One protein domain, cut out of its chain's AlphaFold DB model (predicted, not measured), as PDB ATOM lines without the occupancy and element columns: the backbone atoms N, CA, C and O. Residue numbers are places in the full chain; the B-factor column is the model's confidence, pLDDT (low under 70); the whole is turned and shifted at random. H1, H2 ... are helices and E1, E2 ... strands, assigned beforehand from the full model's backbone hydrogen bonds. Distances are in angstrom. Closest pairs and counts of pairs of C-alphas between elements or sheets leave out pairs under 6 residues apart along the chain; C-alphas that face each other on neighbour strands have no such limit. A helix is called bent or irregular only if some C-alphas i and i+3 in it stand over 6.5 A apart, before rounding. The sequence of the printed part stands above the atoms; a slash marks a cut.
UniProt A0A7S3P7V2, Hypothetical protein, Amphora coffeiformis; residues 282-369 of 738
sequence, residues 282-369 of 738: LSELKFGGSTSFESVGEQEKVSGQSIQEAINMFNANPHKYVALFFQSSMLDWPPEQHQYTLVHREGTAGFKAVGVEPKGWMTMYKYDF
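AT A GLANCE: This is residues 282 to 369 of the 738 residues of the protein "Hypothetical protein" of Amphora coffeiformis (UniProt A0A7S3P7V2). A strongly twisted sheet of six strands makes the body, and helix H1 packs on one of its faces, along E3. E1 bends by 116 degrees at residue 288, pairing with E6 over residues 282 to 287 and with E5 over 287 to 292. The printed part has 88 residues, with two named helices and six named strands in the order E1 E2 H1 E3 H2 E4 E5 E6; the antiparallel sheet runs E2 E4 E3 E6 E1 E5, and the class is mixed. It is compact, with a radius of gyration of the C-alphas of 12.2 A, and spans 35 by 26 by 19 A.

IN THESE COORDINATES: Find C-alpha 282 at (112.462, 139.618, 109.708); E1 runs from there to residue 292, 18.3 A. Next come E2, residues 299 to 303, and H1, residues 307 to 316, 14.1 A. E3, residues 321 to 327, spans 18.3 A. H2, residues 328 to 332, is only just irregular: C-alphas 328 and 331 are 6.55 A apart. E4 is residues 339 to 344, 16.6 A, and E5 residues 352 to 356. E6, residues 362 to 369, spans 22.5 A and ends at (105.528, 144.982, 107.357).

HOW THE PARTS SIT: In the sheet, look for N 285 and O 364 of E1 and E6, 2.8 A, and N 292 and O 352 of E1 and E5, 2.9 A. N 324 and O 365 join E3 and E6 within hydrogen-bond range at 2.9 A, N 325 and O 341 E3 and E4 at 2.9 A, and N 302 and O 340 E2 and E4 at 3.0 A. E2, H1 and E3 form a split strand-helix-strand unit, two strands running the same way with E4 between them, its crossover right-handed. H1 is on one face, giving two layers, at a height over the sheet of 8.9 A; it lies over E3, at 12 degrees on the local plane, and C-alphas 314 and 321 are their closest, 6.6 A. H2 only grazes the sheet, with residues 328 to 330. Every O i to N i+4 pair of H1 is within hydrogen-bond range; in H2 0 of 1 is, and 1 of 2 O i to N i+3 pairs.

THE WHOLE: The C-alphas of Glu 294 and Pro 334 are the farthest apart, 35.3 A. The printed part has no cut, and no link is long. Mean pLDDT of the printed part is 91.9, and no printed residue is under 70.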
ATOM      1  N   LEU A 282     111.955 140.302 108.521       91.25
ATOM      2  CA  LEU A 282     112.462 139.618 109.708       91.25
ATOM      3  C   LEU A 282     113.547 140.469 110.391       91.25
ATOM      4  O   LEU A 282     114.508 140.893 109.748       91.25
ATOM      5  N   SER A 283     113.412 140.686 111.697       93.44
ATOM      6  CA  SER A 283     114.424 141.316 112.555       93.44
ATOM      7  C   SER A 283     114.745 140.417 113.750       93.44
ATOM      8  O   SER A 283     113.824 139.983 114.440       93.44
ATOM      9  N   GLU A 284     116.030 140.173 114.026       95.38
ATOM     10  CA  GLU A 284     116.502 139.603 115.299       95.38
ATOM     11  C   GLU A 284     116.892 140.747 116.244       95.38
ATOM     12  O   GLU A 284     117.690 141.617 115.890       95.38
ATOM     13  N   LEU A 285     116.326 140.762 117.450       95.50
ATOM     14  CA  LEU A 285     116.524 141.806 118.453       95.50
ATOM     15  C   LEU A 285     116.874 141.182 119.806       95.50
ATOM     16  O   LEU A 285     116.147 140.322 120.303       95.50
ATOM     17  N   LYS A 286     117.956 141.649 120.437       96.00
ATOM     18  CA  LYS A 286     118.316 141.276 121.814       96.00
ATOM     19  C   LYS A 286     117.897 142.378 122.772       96.00
ATOM     20  O   LYS A 286     118.085 143.554 122.469       96.00
ATOM     21  N   PHE A 287     117.271 142.016 123.888       95.94
ATOM     22  CA  PHE A 287     116.627 142.981 124.783       95.94
ATOM     23  C   PHE A 287     116.579 142.521 126.246       95.94
ATOM     24  O   PHE A 287     116.826 141.357 126.566       95.94
ATOM     25  N   GLY A 288     116.246 143.456 127.141       92.75
ATOM     26  CA  GLY A 288     116.149 143.233 128.588       92.75
ATOM     27  C   GLY A 288     114.916 142.451 129.074       92.75
ATOM     28  O   GLY A 288     114.701 142.380 130.282       92.75
ATOM     29  N   GLY A 289     114.108 141.881 128.174       89.56
ATOM     30  CA  GLY A 289     112.921 141.071 128.492       89.56
ATOM     31  C   GLY A 289     111.591 141.832 128.612       89.56
ATOM     32  O   GLY A 289     110.543 141.204 128.728       89.56
ATOM     33  N   SER A 290     111.601 143.166 128.530       93.50
ATOM     34  CA  SER A 290     110.384 143.995 128.531       93.50
ATOM     35  C   SER A 290     109.849 144.241 127.116       93.50
ATOM     36  O   SER A 290     110.623 144.516 126.200       93.50
ATOM     37  N   THR A 291     108.529 144.228 126.934       94.25
ATOM     38  CA  THR A 291     107.857 144.560 125.663       94.25
ATOM     39  C   THR A 291     106.852 145.702 125.842       94.25
ATOM     40  O   THR A 291     106.446 146.027 126.958       94.25
ATOM     41  N   SER A 292     106.477 146.346 124.739       94.56
ATOM     42  CA  SER A 292     105.433 147.373 124.676       94.56
ATOM     43  C   SER A 292     104.565 147.168 123.441       94.56
ATOM     44  O   SER A 292     105.052 146.717 122.408       94.56
ATOM     45  N   PHE A 293     103.280 147.484 123.542       92.50
ATOM     46  CA  PHE A 293     102.295 147.313 122.477       92.50
ATOM     47  C   PHE A 293     101.133 148.293 122.671       92.50
ATOM     48  O   PHE A 293     100.954 148.841 123.758       92.50
ATOM     49  N   GLU A 294     100.361 148.506 121.610       89.00
ATOM     50  CA  GLU A 294      99.088 149.237 121.646       89.00
ATOM     51  C   GLU A 294      97.945 148.254 121.958       89.00
ATOM     52  O   GLU A 294      97.122 148.513 122.832       89.00
ATOM     53  N   SER A 295      97.986 147.064 121.348       89.31
ATOM     54  CA  SER A 295      97.205 145.881 121.724       89.31
ATOM     55  C   SER A 295      98.048 144.615 121.539       89.31
ATOM     56  O   SER A 295      99.020 144.618 120.783       89.31
ATOM     57  N   VAL A 296      97.692 143.519 122.209       92.38
ATOM     58  CA  VAL A 296      98.309 142.207 121.974       92.38
ATOM     59  C   VAL A 296      97.237 141.121 121.994       92.38
ATOM     60  O   VAL A 296      96.402 141.097 122.898       92.38
ATOM     61  N   GLY A 297      97.263 140.257 120.983       90.19
ATOM     62  CA  GLY A 297      96.433 139.063 120.880       90.19
ATOM     63  C   GLY A 297      97.021 137.881 121.651       90.19
ATOM     64  O   GLY A 297      97.688 138.045 122.680       90.19
ATOM     65  N   GLU A 298      96.767 136.671 121.153       94.69
ATOM     66  CA  GLU A 298      97.201 135.437 121.807       94.69
ATOM     67  C   GLU A 298      98.736 135.332 121.916       94.69
ATOM     68  O   GLU A 298      99.489 135.669 120.997       94.69
ATOM     69  N   GLN A 299      99.193 134.859 123.080       95.56
ATOM     70  CA  GLN A 299     100.600 134.612 123.388       95.56
ATOM     71  C   GLN A 299     100.797 133.142 123.763       95.56
ATOM     72  O   GLN A 299     100.715 132.766 124.938       95.56
ATOM     73  N   GLU A 300     101.048 132.311 122.756       94.69
ATOM     74  CA  GLU A 300     101.294 130.881 122.922       94.69
ATOM     75  C   GLU A 300     102.662 130.657 123.589       94.69
ATOM     76  O   GLU A 300     103.703 131.082 123.080       94.69
ATOM     77  N   LYS A 301     102.672 129.982 124.744       94.56
ATOM     78  CA  LYS A 301     103.896 129.604 125.465       94.56
ATOM     79  C   LYS A 301     104.163 128.120 125.288       94.56
ATOM     80  O   LYS A 301     103.452 127.292 125.855       94.56
ATOM     81  N   VAL A 302     105.215 127.798 124.544       92.88
ATOM     82  CA  VAL A 302     105.583 126.420 124.204       92.88
ATOM     83  C   VAL A 302     106.822 126.001 124.993       92.88
ATOM     84  O   VAL A 302     107.695 126.815 125.301       92.88
ATOM     85  N   SER A 303     106.890 124.718 125.340       90.06
ATOM     86  CA  SER A 303     108.006 124.113 126.071       90.06
ATOM     87  C   SER A 303     108.274 122.695 125.568       90.06
ATOM     88  O   SER A 303     107.339 122.010 125.152       90.06
ATOM     89  N   GLY A 304     109.536 122.262 125.597       79.81
ATOM     90  CA  GLY A 304     109.934 120.917 125.159       79.81
ATOM     91  C   GLY A 304     109.974 120.704 123.638       79.81
ATOM     92  O   GLY A 304     109.939 119.561 123.191       79.81
ATOM     93  N   GLN A 305     110.044 121.784 122.853       86.44
ATOM     94  CA  GLN A 305     110.322 121.775 121.407       86.44
ATOM     95  C   GLN A 305     111.582 122.602 121.126       86.44
ATOM     96  O   GLN A 305     111.904 123.525 121.879       86.44
ATOM     97  N   SER A 306     112.305 122.316 120.041       92.94
ATOM     98  CA  SER A 306     113.527 123.050 119.724       92.94
ATOM     99  C   SER A 306     113.239 124.512 119.367       92.94
ATOM    100  O   SER A 306     112.361 124.802 118.559       92.94
ATOM    101  N   ILE A 307     114.056 125.449 119.864       93.81
ATOM    102  CA  ILE A 307     114.011 126.849 119.413       93.81
ATOM    103  C   ILE A 307     114.280 126.938 117.900       93.81
ATOM    104  O   ILE A 307     113.722 127.803 117.233       93.81
ATOM    105  N   GLN A 308     115.053 126.012 117.320       92.38
ATOM    106  CA  GLN A 308     115.245 125.963 115.868       92.38
ATOM    107  C   GLN A 308     113.974 125.528 115.118       92.38
ATOM    108  O   GLN A 308     113.699 126.047 114.039       92.38
ATOM    109  N   GLU A 309     113.179 124.617 115.684       91.00
ATOM    110  CA  GLU A 309     111.875 124.224 115.127       91.00
ATOM    111  C   GLU A 309     110.882 125.388 115.235       91.00
ATOM    112  O   GLU A 309     110.207 125.711 114.259       91.00
ATOM    113  N   ALA A 310     110.888 126.099 116.370       93.19
ATOM    114  CA  ALA A 310     110.110 127.316 116.585       93.19
ATOM    115  C   ALA A 310     110.439 128.416 115.564       93.19
ATOM    116  O   ALA A 310     109.529 129.005 114.986       93.19
ATOM    117  N   ILE A 311     111.729 128.671 115.304       94.06
ATOM    118  CA  ILE A 311     112.193 129.638 114.295       94.06
ATOM    119  C   ILE A 311     111.748 129.209 112.894       94.06
ATOM    120  O   ILE A 311     111.242 130.033 112.137       94.06
ATOM    121  N   ASN A 312     111.885 127.925 112.548       91.81
ATOM    122  CA  ASN A 312     111.459 127.412 111.244       91.81
ATOM    123  C   ASN A 312     109.939 127.570 111.047       91.81
ATOM    124  O   ASN A 312     109.499 128.030 109.995       91.81
ATOM    125  N   MET A 313     109.143 127.242 112.069       91.50
ATOM    126  CA  MET A 313     107.687 127.392 112.056       91.50
ATOM    127  C   MET A 313     107.260 128.869 112.012       91.50
ATOM    128  O   MET A 313     106.370 129.223 111.243       91.50
ATOM    129  N   PHE A 314     107.909 129.745 112.784       92.56
ATOM    130  CA  PHE A 314     107.668 131.191 112.769       92.56
ATOM    131  C   PHE A 314     107.958 131.796 111.386       92.56
ATOM    132  O   PHE A 314     107.118 132.502 110.833       92.56
ATOM    133  N   ASN A 315     109.097 131.439 110.783       90.06
ATOM    134  CA  ASN A 315     109.496 131.903 109.452       90.06
ATOM    135  C   ASN A 315     108.599 131.365 108.322       90.06
ATOM    136  O   ASN A 315     108.476 132.012 107.284       90.06
ATOM    137  N   ALA A 316     107.958 130.209 108.516       87.44
ATOM    138  CA  ALA A 316     106.974 129.668 107.580       87.44
ATOM    139  C   ALA A 316     105.586 130.335 107.689       87.44
ATOM    140  O   ALA A 316     104.787 130.208 106.766       87.44
ATOM    141  N   ASN A 317     105.290 131.048 108.786       87.62
ATOM    142  CA  ASN A 317     103.965 131.616 109.062       87.62
ATOM    143  C   ASN A 317     104.021 133.117 109.453       87.62
ATOM    144  O   ASN A 317     103.500 133.497 110.509       87.62
ATOM    145  N   PRO A 318     104.618 134.004 108.622       86.88
ATOM    146  CA  PRO A 318     104.728 135.436 108.925       86.88
ATOM    147  C   PRO A 318     103.365 136.146 108.991       86.88
ATOM    148  O   PRO A 318     103.231 137.148 109.695       86.88
ATOM    149  N   HIS A 319     102.338 135.620 108.312       83.12
ATOM    150  CA  HIS A 319     100.955 136.090 108.423       83.12
ATOM    151  C   HIS A 319     100.374 135.827 109.824       83.12
ATOM    152  O   HIS A 319      99.740 136.708 110.400       83.12
ATOM    153  N   LYS A 320     100.658 134.659 110.417       87.19
ATOM    154  CA  LYS A 320     100.089 134.216 111.698       87.19
ATOM    155  C   LYS A 320     100.755 134.856 112.909       87.19
ATOM    156  O   LYS A 320     100.064 135.247 113.847       87.19
ATOM    157  N   TYR A 321     102.082 134.984 112.899       91.38
ATOM    158  CA  TYR A 321     102.846 135.449 114.058       91.38
ATOM    159  C   TYR A 321     103.571 136.771 113.788       91.38
ATOM    160  O   TYR A 321     104.221 136.950 112.759       91.38
ATOM    161  N   VAL A 322     103.514 137.697 114.751       93.12
ATOM    162  CA  VAL A 322     104.265 138.964 114.702       93.12
ATOM    163  C   VAL A 322     105.631 138.859 115.382       93.12
ATOM    164  O   VAL A 322     106.579 139.502 114.927       93.12
ATOM    165  N   ALA A 323     105.759 138.040 116.433       96.44
ATOM    166  CA  ALA A 323     107.016 137.828 117.150       96.44
ATOM    167  C   ALA A 323     107.160 136.407 117.725       96.44
ATOM    168  O   ALA A 323     106.172 135.756 118.061       96.44
ATOM    169  N   LEU A 324     108.410 135.975 117.887       97.06
ATOM    170  CA  LEU A 324     108.857 134.782 118.607       97.06
ATOM    171  C   LEU A 324     109.987 135.214 119.548       97.06
ATOM    172  O   LEU A 324     110.989 135.745 119.069       97.06
ATOM    173  N   PHE A 325     109.876 134.990 120.858       96.62
ATOM    174  CA  PHE A 325     110.930 135.364 121.810       96.62
ATOM    175  C   PHE A 325     111.217 134.314 122.889       96.62
ATOM    176  O   PHE A 325     110.339 133.573 123.328       96.62
ATOM    177  N   PHE A 326     112.483 134.256 123.307       96.75
ATOM    178  CA  PHE A 326     113.037 133.265 124.235       96.75
ATOM    179  C   PHE A 326     114.271 133.819 124.970       96.75
ATOM    180  O   PHE A 326     114.818 134.862 124.603       96.75
ATOM    181  N   GLN A 327     114.724 133.136 126.022       95.94
ATOM    182  CA  GLN A 327     115.954 133.499 126.737       95.94
ATOM    183  C   GLN A 327     117.186 133.121 125.899       95.94
ATOM    184  O   GLN A 327     117.356 131.961 125.536       95.94
ATOM    185  N   SER A 328     118.082 134.078 125.638       94.44
ATOM    186  CA  SER A 328     119.212 133.943 124.704       94.44
ATOM    187  C   SER A 328     120.112 132.735 124.989       94.44
ATOM    188  O   SER A 328     120.592 132.104 124.053       94.44
ATOM    189  N   SER A 329     120.321 132.398 126.267       93.50
ATOM    190  CA  SER A 329     121.167 131.275 126.702       93.50
ATOM    191  C   SER A 329     120.501 129.900 126.601       93.50
ATOM    192  O   SER A 329     121.149 128.905 126.901       93.50
ATOM    193  N   MET A 330     119.216 129.809 126.238       93.44
ATOM    194  CA  MET A 330     118.564 128.507 126.045       93.44
ATOM    195  C   MET A 330     119.141 127.753 124.847       93.44
ATOM    196  O   MET A 330     119.085 126.536 124.841       93.44
ATOM    197  N   LEU A 331     119.752 128.446 123.878       89.25
ATOM    198  CA  LEU A 331     120.427 127.821 122.732       89.25
ATOM    199  C   LEU A 331     121.619 126.926 123.130       89.25
ATOM    200  O   LEU A 331     122.041 126.096 122.331       89.25
ATOM    201  N   ASP A 332     122.141 127.082 124.352       92.12
ATOM    202  CA  ASP A 332     123.203 126.249 124.927       92.12
ATOM    203  C   ASP A 332     122.652 125.049 125.739       92.12
ATOM    204  O   ASP A 332     123.423 124.313 126.358       92.12
ATOM    205  N   TRP A 333     121.324 124.881 125.827       92.06
ATOM    206  CA  TRP A 333     120.655 123.890 126.685       92.06
ATOM    207  C   TRP A 333     120.121 122.691 125.871       92.06
ATOM    208  O   TRP A 333     120.020 122.756 124.646       92.06
ATOM    209  N   PRO A 334     119.764 121.565 126.522       91.12
ATOM    210  CA  PRO A 334     119.085 120.459 125.848       91.12
ATOM    211  C   PRO A 334     117.696 120.871 125.315       91.12
ATOM    212  O   PRO A 334     116.974 121.574 126.032       91.12
ATOM    213  N   PRO A 335     117.270 120.426 124.112       88.12
ATOM    214  CA  PRO A 335     116.019 120.875 123.493       88.12
ATOM    215  C   PRO A 335     114.752 120.658 124.323       88.12
ATOM    216  O   PRO A 335     113.825 121.462 124.261       88.12
ATOM    217  N   GLU A 336     114.717 119.617 125.151       88.19
ATOM    218  CA  GLU A 336     113.618 119.333 126.074       88.19
ATOM    219  C   GLU A 336     113.464 120.377 127.202       88.19
ATOM    220  O   GLU A 336     112.425 120.420 127.861       88.19
ATOM    221  N   GLN A 337     114.468 121.237 127.412       90.88
ATOM    222  CA  GLN A 337     114.462 122.332 128.393       90.88
ATOM    223  C   GLN A 337     114.149 123.701 127.768       90.88
ATOM    224  O   GLN A 337     113.977 124.684 128.492       90.88
ATOM    225  N   HIS A 338     114.066 123.788 126.437       94.94
ATOM    226  CA  HIS A 338     113.733 125.027 125.743       94.94
ATOM    227  C   HIS A 338     112.305 125.496 126.048       94.94
ATOM    228  O   HIS A 338     111.368 124.697 126.150       94.94
ATOM    229  N   GLN A 339     112.141 126.820 126.125       95.00
ATOM    230  CA  GLN A 339     110.846 127.489 126.224       95.00
ATOM    231  C   GLN A 339     110.847 128.763 125.378       95.00
ATOM    232  O   GLN A 339     111.839 129.494 125.340       95.00
ATOM    233  N   TYR A 340     109.728 129.055 124.724       96.38
ATOM    234  CA  TYR A 340     109.560 130.264 123.922       96.38
ATOM    235  C   TYR A 340     108.117 130.767 123.970       96.38
ATOM    236  O   TYR A 340     107.191 130.032 124.315       96.38
ATOM    237  N   THR A 341     107.934 132.047 123.652       96.94
ATOM    238  CA  THR A 341     106.618 132.672 123.478       96.94
ATOM    239  C   THR A 341     106.465 133.120 122.031       96.94
ATOM    240  O   THR A 341     107.300 133.871 121.523       96.94
ATOM    241  N   LEU A 342     105.404 132.660 121.379       96.69
ATOM    242  CA  LEU A 342     104.918 133.179 120.105       96.69
ATOM    243  C   LEU A 342     103.867 134.256 120.382       96.69
ATOM    244  O   LEU A 342     103.113 134.157 121.346       96.69
ATOM    245  N   VAL A 343     103.805 135.278 119.535       96.06
ATOM    246  CA  VAL A 343     102.793 136.339 119.595       96.06
ATOM    247  C   VAL A 343     102.011 136.313 118.294       96.06
ATOM    248  O   VAL A 343     102.589 136.523 117.223       96.06
ATOM    249  N   HIS A 344     100.710 136.051 118.381       93.06
ATOM    250  CA  HIS A 344      99.821 136.054 117.225       93.06
ATOM    251  C   HIS A 344      99.711 137.472 116.653       93.06
ATOM    252  O   HIS A 344      99.762 138.464 117.383       93.06
ATOM    253  N   ARG A 345      99.610 137.580 115.328       90.38
ATOM    254  CA  ARG A 345      99.460 138.861 114.627       90.38
ATOM    255  C   ARG A 345      98.051 139.425 114.788       90.38
ATOM    256  O   ARG A 345      97.893 140.622 115.003       90.38
ATOM    257  N   GLU A 346      97.058 138.544 114.731       86.62
ATOM    258  CA  GLU A 346      95.661 138.828 115.056       86.62
ATOM    259  C   GLU A 346      95.553 139.493 116.440       86.62
ATOM    260  O   GLU A 346      96.185 139.053 117.404       86.62
ATOM    261  N   GLY A 347      94.819 140.604 116.530       84.00
ATOM    262  CA  GLY A 347      94.679 141.395 117.758       84.00
ATOM    263  C   GLY A 347      95.931 142.160 118.229       84.00
ATOM    264  O   GLY A 347      95.838 142.880 119.227       84.00
ATOM    265  N   THR A 348      97.085 142.065 117.552       87.56
ATOM    266  CA  THR A 348      98.350 142.676 118.010       87.56
ATOM    267  C   THR A 348      98.766 143.913 117.208       87.56
ATOM    268  O   THR A 348      99.306 143.808 116.108       87.56
ATOM    269  N   ALA A 349      98.638 145.093 117.822       84.94
ATOM    270  CA  ALA A 349      99.086 146.375 117.281       84.94
ATOM    271  C   ALA A 349     100.301 146.940 118.040       84.94
ATOM    272  O   ALA A 349     100.427 146.838 119.262       84.94
ATOM    273  N   GLY A 350     101.226 147.569 117.312       84.94
ATOM    274  CA  GLY A 350     102.327 148.347 117.893       84.94
ATOM    275  C   GLY A 350     103.430 147.569 118.632       84.94
ATOM    276  O   GLY A 350     104.360 148.220 119.115       84.94
ATOM    277  N   PHE A 351     103.358 146.232 118.709       92.06
ATOM    278  CA  PHE A 351     104.231 145.365 119.520       92.06
ATOM    279  C   PHE A 351     105.727 145.516 119.211       92.06
ATOM    280  O   PHE A 351     106.150 145.345 118.068       92.06
ATOM    281  N   LYS A 352     106.538 145.816 120.233       93.50
ATOM    282  CA  LYS A 352     107.978 146.126 120.170       93.50
ATOM    283  C   LYS A 352     108.700 145.605 121.424       93.50
ATOM    284  O   LYS A 352     108.118 145.522 122.504       93.50
ATOM    285  N   ALA A 353     109.996 145.321 121.301       93.81
ATOM    286  CA  ALA A 353     110.875 145.113 122.454       93.81
ATOM    287  C   ALA A 353     111.323 146.459 123.050       93.81
ATOM    288  O   ALA A 353     111.617 147.408 122.323       93.81
ATOM    289  N   VAL A 354     111.411 146.527 124.379       93.75
ATOM    290  CA  VAL A 354     111.862 147.696 125.146       93.75
ATOM    291  C   VAL A 354     113.254 147.414 125.707       93.75
ATOM    292  O   VAL A 354     113.512 146.331 126.228       93.75
ATOM    293  N   GLY A 355     114.161 148.391 125.608       88.56
ATOM    294  CA  GLY A 355     115.556 148.200 126.020       88.56
ATOM    295  C   GLY A 355     116.284 147.191 125.128       88.56
ATOM    296  O   GLY A 355     116.855 146.224 125.625       88.56
ATOM    297  N   VAL A 356     116.213 147.391 123.807       92.31
ATOM    298  CA  VAL A 356     117.001 146.626 122.831       92.31
ATOM    299  C   VAL A 356     118.477 146.991 122.997       92.31
ATOM    300  O   VAL A 356     118.848 148.156 122.859       92.31
ATOM    301  N   GLU A 357     119.320 146.001 123.283       92.31
ATOM    302  CA  GLU A 357     120.757 146.174 123.491       92.31
ATOM    303  C   GLU A 357     121.552 144.918 123.073       92.31
ATOM    304  O   GLU A 357     121.054 143.798 123.216       92.31
ATOM    305  N   PRO A 358     122.820 145.041 122.628       89.44
ATOM    306  CA  PRO A 358     123.619 143.892 122.178       89.44
ATOM    307  C   PRO A 358     123.880 142.808 123.239       89.44
ATOM    308  O   PRO A 358     124.306 141.710 122.892       89.44
ATOM    309  N   LYS A 359     123.662 143.120 124.524       89.19
ATOM    310  CA  LYS A 359     123.854 142.215 125.671       89.19
ATOM    311  C   LYS A 359     122.541 141.686 126.265       89.19
ATOM    312  O   LYS A 359     122.572 141.068 127.325       89.19
ATOM    313  N   GLY A 360     121.408 141.920 125.597       91.31
ATOM    314  CA  GLY A 360     120.093 141.512 126.080       91.31
ATOM    315  C   GLY A 360     119.997 140.004 126.336       91.31
ATOM    316  O   GLY A 360     120.395 139.182 125.504       91.31
ATOM    317  N   TRP A 361     119.468 139.646 127.505       94.06
ATOM    318  CA  TRP A 361     119.360 138.257 127.962       94.06
ATOM    319  C   TRP A 361     118.200 137.490 127.306       94.06
ATOM    320  O   TRP A 361     118.141 136.267 127.431       94.06
ATOM    321  N   MET A 362     117.317 138.186 126.580       96.88
ATOM    322  CA  MET A 362     116.329 137.594 125.676       96.88
ATOM    323  C   MET A 362     116.622 137.944 124.216       96.88
ATOM    324  O   MET A 362     117.046 139.064 123.914       96.88
ATOM    325  N   THR A 363     116.314 137.006 123.320       97.06
ATOM    326  CA  THR A 363     116.284 137.185 121.863       97.06
ATOM    327  C   THR A 363     114.830 137.185 121.398       97.06
ATOM    328  O   THR A 363     114.023 136.381 121.867       97.06
ATOM    329  N   MET A 364     114.495 138.067 120.460       97.12
ATOM    330  CA  MET A 364     113.211 138.119 119.770       97.12
ATOM    331  C   MET A 364     113.431 138.156 118.257       97.12
ATOM    332  O   MET A 364     114.080 139.068 117.750       97.12
ATOM    333  N   TYR A 365     112.828 137.210 117.544       96.31
ATOM    334  CA  TYR A 365     112.554 137.328 116.117       96.31
ATOM    335  C   TYR A 365     111.218 138.040 115.927       96.31
ATOM    336  O   TYR A 365     110.260 137.780 116.657       96.31
ATOM    337  N   LYS A 366     111.146 138.959 114.966       94.19
ATOM    338  CA  LYS A 366     109.949 139.766 114.710       94.19
ATOM    339  C   LYS A 366     109.749 139.998 113.217       94.19
ATOM    340  O   LYS A 366     110.711 140.334 112.533       94.19
ATOM    341  N   TYR A 367     108.505 139.884 112.752       90.75
ATOM    342  CA  TYR A 367     108.097 140.266 111.399       90.75
ATOM    343  C   TYR A 367     107.346 141.602 111.403       90.75
ATOM    344  O   TYR A 367     106.198 141.691 111.858       90.75
ATOM    345  N   ASP A 368     107.995 142.634 110.865       84.62
ATOM    346  CA  ASP A 368     107.398 143.930 110.527       84.62
ATOM    347  C   ASP A 368     106.980 143.969 109.054       84.62
ATOM    348  O   ASP A 368     107.652 143.391 108.205       84.62
ATOM    349  N   PHE A 369     105.891 144.673 108.741       83.75
ATOM    350  CA  PHE A 369     105.528 144.982 107.357       83.75
ATOM    351  C   PHE A 369     106.405 146.128 106.819       83.75
ATOM    352  O   PHE A 369     106.489 147.199 107.432       83.75
TER     353      PHE A 369